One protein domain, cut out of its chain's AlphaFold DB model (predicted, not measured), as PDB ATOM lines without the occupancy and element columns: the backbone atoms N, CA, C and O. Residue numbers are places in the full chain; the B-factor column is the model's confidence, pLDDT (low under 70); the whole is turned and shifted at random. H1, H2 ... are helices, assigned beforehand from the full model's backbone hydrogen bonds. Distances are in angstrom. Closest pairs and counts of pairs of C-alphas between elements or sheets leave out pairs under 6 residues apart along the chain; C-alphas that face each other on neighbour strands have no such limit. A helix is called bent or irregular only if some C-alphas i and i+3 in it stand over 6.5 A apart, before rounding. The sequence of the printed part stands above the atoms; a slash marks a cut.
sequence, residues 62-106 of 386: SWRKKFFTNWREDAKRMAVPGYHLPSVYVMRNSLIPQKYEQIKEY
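This is residues 62 to 106 of the 386 residues of an uncharacterized protein of Daphnia pulex (UniProt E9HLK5). The printed part is an open, loose arc of three separate helices: the short H1 and H2 make one side, a winding link of residues 78 to 87 turns near Gly 82, and the long H3 runs off as the other side. The space between the two sides is empty, and no helix touches another. The printed part has 45 residues with three named helices, in the order H1, H2, H3, and no named strand; its class is all helix. It is loose, with a radius of gyration of the C-alphas of 13.1 A, and spans 33 by 30 by 18 A.

Find C-alpha 62 at (5.844, 40.256, -29.482), where H1 begins; it covers residues 62 to 67 and measures 8.6 A from first to last C-alpha. H2 covers residues 71 to 77, begins at C-alpha 71 at (14.422, 28.912, -33.842) and measures 9.7 A. H3, residues 88 to 106, is the longest helix at 25.4 A and ends at C-alpha 106 at (-4.926, 19.412, -46.327). Look near residue 95 for its kink of 29 degrees; H3 is irregular, but only just, with C-alphas 93 and 96 6.9 A apart.

From H1, a tight link of 3 residues leads to H2, yet the two are apart. From H2, a short link of 10 residues leads to H3, and these are apart too. H1 and H3 are also apart. Residues 62 to 70, of which 62 to 67 belong to H1, stand free, and so do residues 96 to 106, which belong to H3. In H1 and H2 every O i to N i+4 pair is within hydrogen-bond range; in H3, 13 of 15 are.

The two C-alphas farthest apart are those of Pro 81 and Glu 105, at 33.6 A. The printed part has no cut, and neither link is long. In the B-factor column of this model, residues 63 to 82 are under 70; the mean pLDDT of the printed part is 72.8, and that of H3 is 88.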
ATOM      1  N   SER A  62       5.349  41.404 -30.254       70.25
ATOM      2  CA  SER A  62       5.844  40.256 -29.482       70.25
ATOM      3  C   SER A  62       5.561  38.904 -30.148       70.25
ATOM      4  O   SER A  62       6.421  38.028 -30.115       70.25
ATOM      5  N   TRP A  63       4.428  38.739 -30.838       64.81
ATOM      6  CA  TRP A  63       4.130  37.511 -31.593       64.81
ATOM      7  C   TRP A  63       5.077  37.302 -32.784       64.81
ATOM      8  O   TRP A  63       5.498  36.179 -33.045       64.81
ATOM      9  N   ARG A  64       5.467  38.382 -33.474       53.84
ATOM     10  CA  ARG A  64       6.390  38.347 -34.615       53.84
ATOM     11  C   ARG A  64       7.823  38.138 -34.133       53.84
ATOM     12  O   ARG A  64       8.537  37.320 -34.700       53.84
ATOM     13  N   LYS A  65       8.206  38.773 -33.018       62.16
ATOM     14  CA  LYS A  65       9.450  38.454 -32.298       62.16
ATOM     15  C   LYS A  65       9.503  36.994 -31.878       62.16
ATOM     16  O   LYS A  65      10.563  36.419 -32.010       62.16
ATOM     17  N   LYS A  66       8.385  36.411 -31.428       62.78
ATOM     18  CA  LYS A  66       8.274  34.997 -31.041       62.78
ATOM     19  C   LYS A  66       8.367  34.051 -32.245       62.78
ATOM     20  O   LYS A  66       9.049  33.035 -32.180       62.78
ATOM     21  N   PHE A  67       7.710  34.396 -33.348       51.25
ATOM     22  CA  PHE A  67       7.702  33.608 -34.584       51.25
ATOM     23  C   PHE A  67       9.072  33.579 -35.272       51.25
ATOM     24  O   PHE A  67       9.505  32.548 -35.775       51.25
ATOM     25  N   PHE A  68       9.765  34.718 -35.265       52.06
ATOM     26  CA  PHE A  68      11.107  34.871 -35.819       52.06
ATOM     27  C   PHE A  68      12.199  34.875 -34.750       52.06
ATOM     28  O   PHE A  68      13.355  35.162 -35.079       52.06
ATOM     29  N   THR A  69      11.878  34.550 -33.487       54.03
ATOM     30  CA  THR A  69      12.916  34.183 -32.521       54.03
ATOM     31  C   THR A  69      13.683  33.114 -33.239       54.03
ATOM     32  O   THR A  69      13.075  32.175 -33.754       54.03
ATOM     33  N   ASN A  70      14.980  33.343 -33.399       55.50
ATOM     34  CA  ASN A  70      15.823  32.473 -34.176       55.50
ATOM     35  C   ASN A  70      15.616  31.063 -33.621       55.50
ATOM     36  O   ASN A  70      16.122  30.745 -32.557       55.50
ATOM     37  N   TRP A  71      14.816  30.245 -34.301       56.94
ATOM     38  CA  TRP A  71      14.422  28.912 -33.842       56.94
ATOM     39  C   TRP A  71      15.659  28.030 -33.629       56.94
ATOM     40  O   TRP A  71      15.611  27.031 -32.924       56.94
ATOM     41  N   ARG A  72      16.799  28.443 -34.204       52.56
ATOM     42  CA  ARG A  72      18.139  27.913 -33.950       52.56
ATOM     43  C   ARG A  72      18.597  28.109 -32.500       52.56
ATOM     44  O   ARG A  72      19.269  27.235 -31.972       52.56
ATOM     45  N   GLU A  73      18.254  29.224 -31.862       56.41
ATOM     46  CA  GLU A  73      18.541  29.501 -30.448       56.41
ATOM     47  C   GLU A  73      17.664  28.651 -29.521       56.41
ATOM     48  O   GLU A  73      18.155  28.147 -28.512       56.41
ATOM     49  N   ASP A  74      16.412  28.392 -29.901       57.38
ATOM     50  CA  ASP A  74      15.554  27.452 -29.173       57.38
ATOM     51  C   ASP A  74      15.995  25.998 -29.401       57.38
ATOM     52  O   ASP A  74      16.028  25.216 -28.458       57.38
ATOM     53  N   ALA A  75      16.438  25.635 -30.610       53.66
ATOM     54  CA  ALA A  75      17.014  24.319 -30.898       53.66
ATOM     55  C   ALA A  75      18.323  24.067 -30.127       53.66
ATOM     56  O   ALA A  75      18.552  22.950 -29.667       53.66
ATOM     57  N   LYS A  76      19.152  25.103 -29.923       56.06
ATOM     58  CA  LYS A  76      20.316  25.040 -29.023       56.06
ATOM     59  C   LYS A  76      19.900  24.845 -27.561       56.06
ATOM     60  O   LYS A  76      20.529  24.051 -26.872       56.06
ATOM     61  N   ARG A  77      18.843  25.527 -27.087       54.47
ATOM     62  CA  ARG A  77      18.311  25.353 -25.715       54.47
ATOM     63  C   ARG A  77      17.641  24.002 -25.491       54.47
ATOM     64  O   ARG A  77      17.707  23.481 -24.386       54.47
ATOM     65  N   MET A  78      17.017  23.438 -26.523       56.56
ATOM     66  CA  MET A  78      16.384  22.117 -26.476       56.56
ATOM     67  C   MET A  78      17.389  20.959 -26.563       56.56
ATOM     68  O   MET A  78      16.961  19.817 -26.458       56.56
ATOM     69  N   ALA A  79      18.688  21.257 -26.738       55.38
ATOM     70  CA  ALA A  79      19.848  20.387 -26.526       55.38
ATOM     71  C   ALA A  79      19.583  18.884 -26.723       55.38
ATOM     72  O   ALA A  79      19.865  18.082 -25.838       55.38
ATOM     73  N   VAL A  80      19.052  18.492 -27.886       62.81
ATOM     74  CA  VAL A  80      19.005  17.081 -28.280       62.81
ATOM     75  C   VAL A  80      20.415  16.727 -28.750       62.81
ATOM     76  O   VAL A  80      20.843  17.248 -29.788       62.81
ATOM     77  N   PRO A  81      21.182  15.905 -28.007       69.81
ATOM     78  CA  PRO A  81      22.549  15.583 -28.391       69.81
ATOM     79  C   PRO A  81      22.555  14.931 -29.778       69.81
ATOM     80  O   PRO A  81      21.824  13.975 -30.022       69.81
ATOM     81  N   GLY A  82      23.347  15.478 -30.702       68.81
ATOM     82  CA  GLY A  82      23.433  14.998 -32.088       68.81
ATOM     83  C   GLY A  82      22.438  15.622 -33.074       68.81
ATOM     84  O   GLY A  82      22.479  15.286 -34.256       68.81
ATOM     85  N   TYR A  83      21.570  16.550 -32.654       72.69
ATOM     86  CA  TYR A  83      20.720  17.274 -33.600       72.69
ATOM     87  C   TYR A  83      21.527  18.315 -34.388       72.69
ATOM     88  O   TYR A  83      22.003  19.314 -33.843       72.69
ATOM     89  N   HIS A  84      21.647  18.100 -35.697       70.50
ATOM     90  CA  HIS A  84      22.240  19.062 -36.617       70.50
ATOM     91  C   HIS A  84      21.157  19.875 -37.311       70.50
ATOM     92  O   HIS A  84      20.207  19.338 -37.881       70.50
ATOM     93  N   LEU A  85      21.324  21.195 -37.291       74.50
ATOM     94  CA  LEU A  85      20.423  22.094 -37.986       74.50
ATOM     95  C   LEU A  85      20.461  21.819 -39.499       74.50
ATOM     96  O   LEU A  85      21.557  21.799 -40.070       74.50
ATOM     97  N   PRO A  86      19.312  21.669 -40.180       79.81
ATOM     98  CA  PRO A  86      19.310  21.517 -41.627       79.81
ATOM     99  C   PRO A  86      19.920  22.752 -42.299       79.81
ATOM    100  O   PRO A  86      19.665  23.899 -41.914       79.81
ATOM    101  N   SER A  87      20.730  22.515 -43.332       82.06
ATOM    102  CA  SER A  87      21.297  23.591 -44.143       82.06
ATOM    103  C   SER A  87      20.196  24.336 -44.905       82.06
ATOM    104  O   SER A  87      19.104  23.812 -45.126       82.06
ATOM    105  N   VAL A  88      20.487  25.557 -45.368       80.62
ATOM    106  CA  VAL A  88      19.556  26.321 -46.223       80.62
ATOM    107  C   VAL A  88      19.174  25.523 -47.470       80.62
ATOM    108  O   VAL A  88      18.022  25.559 -47.891       80.62
ATOM    109  N   TYR A  89      20.119  24.760 -48.022       84.31
ATOM    110  CA  TYR A  89      19.875  23.873 -49.153       84.31
ATOM    111  C   TYR A  89      18.849  22.783 -48.809       84.31
ATOM    112  O   TYR A  89      17.873  22.614 -49.536       84.31
ATOM    113  N   VAL A  90      19.020  22.099 -47.670       80.81
ATOM    114  CA  VAL A  90      18.079  21.068 -47.193       80.81
ATOM    115  C   VAL A  90      16.706  21.676 -46.886       80.81
ATOM    116  O   VAL A  90      15.681  21.121 -47.278       80.81
ATOM    117  N   MET A  91      16.666  22.851 -46.253       84.81
ATOM    118  CA  MET A  91      15.420  23.572 -45.979       84.81
ATOM    119  C   MET A  91      14.671  23.919 -47.270       84.81
ATOM    120  O   MET A  91      13.498  23.583 -47.404       84.81
ATOM    121  N   ARG A  92      15.345  24.569 -48.225       84.25
ATOM    122  CA  ARG A  92      14.739  25.079 -49.462       84.25
ATOM    123  C   ARG A  92      14.295  23.971 -50.411       84.25
ATOM    124  O   ARG A  92      13.237  24.096 -51.011       84.25
ATOM    125  N   ASN A  93      15.106  22.927 -50.562       85.62
ATOM    126  CA  ASN A  93      14.904  21.930 -51.616       85.62
ATOM    127  C   ASN A  93      14.217  20.652 -51.125       85.62
ATOM    128  O   ASN A  93      13.789  19.851 -51.947       85.62
ATOM    129  N   SER A  94      14.112  20.441 -49.808       88.06
ATOM    130  CA  SER A  94      13.491  19.236 -49.248       88.06
ATOM    131  C   SER A  94      12.414  19.570 -48.219       88.06
ATOM    132  O   SER A  94      11.241  19.297 -48.465       88.06
ATOM    133  N   LEU A  95      12.767  20.212 -47.102       82.56
ATOM    134  CA  LEU A  95      11.838  20.338 -45.972       82.56
ATOM    135  C   LEU A  95      10.658  21.279 -46.256       82.56
ATOM    136  O   LEU A  95       9.518  20.934 -45.943       82.56
ATOM    137  N   ILE A  96      10.905  22.448 -46.860       82.94
ATOM    138  CA  ILE A  96       9.845  23.407 -47.210       82.94
ATOM    139  C   ILE A  96       8.909  22.826 -48.282       82.94
ATOM    140  O   ILE A  96       7.706  22.825 -48.027       82.94
ATOM    141  N   PRO A  97       9.394  22.278 -49.418       88.88
ATOM    142  CA  PRO A  97       8.520  21.654 -50.413       88.88
ATOM    143  C   PRO A  97       7.683  20.506 -49.842       88.88
ATOM    144  O   PRO A  97       6.476  20.471 -50.044       88.88
ATOM    145  N   GLN A  98       8.285  19.611 -49.050       88.81
ATOM    146  CA  GLN A  98       7.545  18.512 -48.421       88.81
ATOM    147  C   GLN A  98       6.441  19.019 -47.489       88.81
ATOM    148  O   GLN A  98       5.332  18.485 -47.486       88.81
ATOM    149  N   LYS A  99       6.724  20.057 -46.692       88.19
ATOM    150  CA  LYS A  99       5.717  20.667 -45.816       88.19
ATOM    151  C   LYS A  99       4.638  21.401 -46.598       88.19
ATOM    152  O   LYS A  99       3.474  21.318 -46.217       88.19
ATOM    153  N   TYR A 100       5.011  22.076 -47.678       89.94
ATOM    154  CA  TYR A 100       4.069  22.718 -48.581       89.94
ATOM    155  C   TYR A 100       3.089  21.697 -49.165       89.94
ATOM    156  O   TYR A 100       1.892  21.900 -49.015       89.94
ATOM    157  N   GLU A 101       3.559  20.570 -49.709       93.25
ATOM    158  CA  GLU A 101       2.672  19.535 -50.267       93.25
ATOM    159  C   GLU A 101       1.732  18.939 -49.208       93.25
ATOM    160  O   GLU A 101       0.534  18.794 -49.440       93.25
ATOM    161  N   GLN A 102       2.232  18.684 -47.992       91.50
ATOM    162  CA  GLN A 102       1.389  18.223 -46.878       91.50
ATOM    163  C   GLN A 102       0.258  19.213 -46.558       91.50
ATOM    164  O   GLN A 102      -0.889  18.813 -46.348       91.50
ATOM    165  N   ILE A 103       0.575  20.510 -46.511       92.00
ATOM    166  CA  ILE A 103      -0.400  21.568 -46.226       92.00
ATOM    167  C   ILE A 103      -1.348  21.767 -47.415       92.00
ATOM    168  O   ILE A 103      -2.546  21.957 -47.207       92.00
ATOM    169  N   LYS A 104      -0.837  21.689 -48.646       93.38
ATOM    170  CA  LYS A 104      -1.612  21.809 -49.883       93.38
ATOM    171  C   LYS A 104      -2.691  20.739 -49.949       93.38
ATOM    172  O   LYS A 104      -3.856  21.079 -50.124       93.38
ATOM    173  N   GLU A 105      -2.342  19.481 -49.695       95.31
ATOM    174  CA  GLU A 105      -3.301  18.372 -49.642       95.31
ATOM    175  C   GLU A 105      -4.366  18.562 -48.553       95.31
ATOM    176  O   GLU A 105      -5.553  18.301 -48.762       95.31
ATOM    177  N   TYR A 106      -3.974  19.072 -47.384       92.56
ATOM    178  CA  TYR A 106      -4.926  19.412 -46.327       92.56
ATOM    179  C   TYR A 106      -5.896  20.530 -46.747       92.56
ATOM    180  O   TYR A 106      -7.104  20.421 -46.525       92.56
TER     181      TYR A 106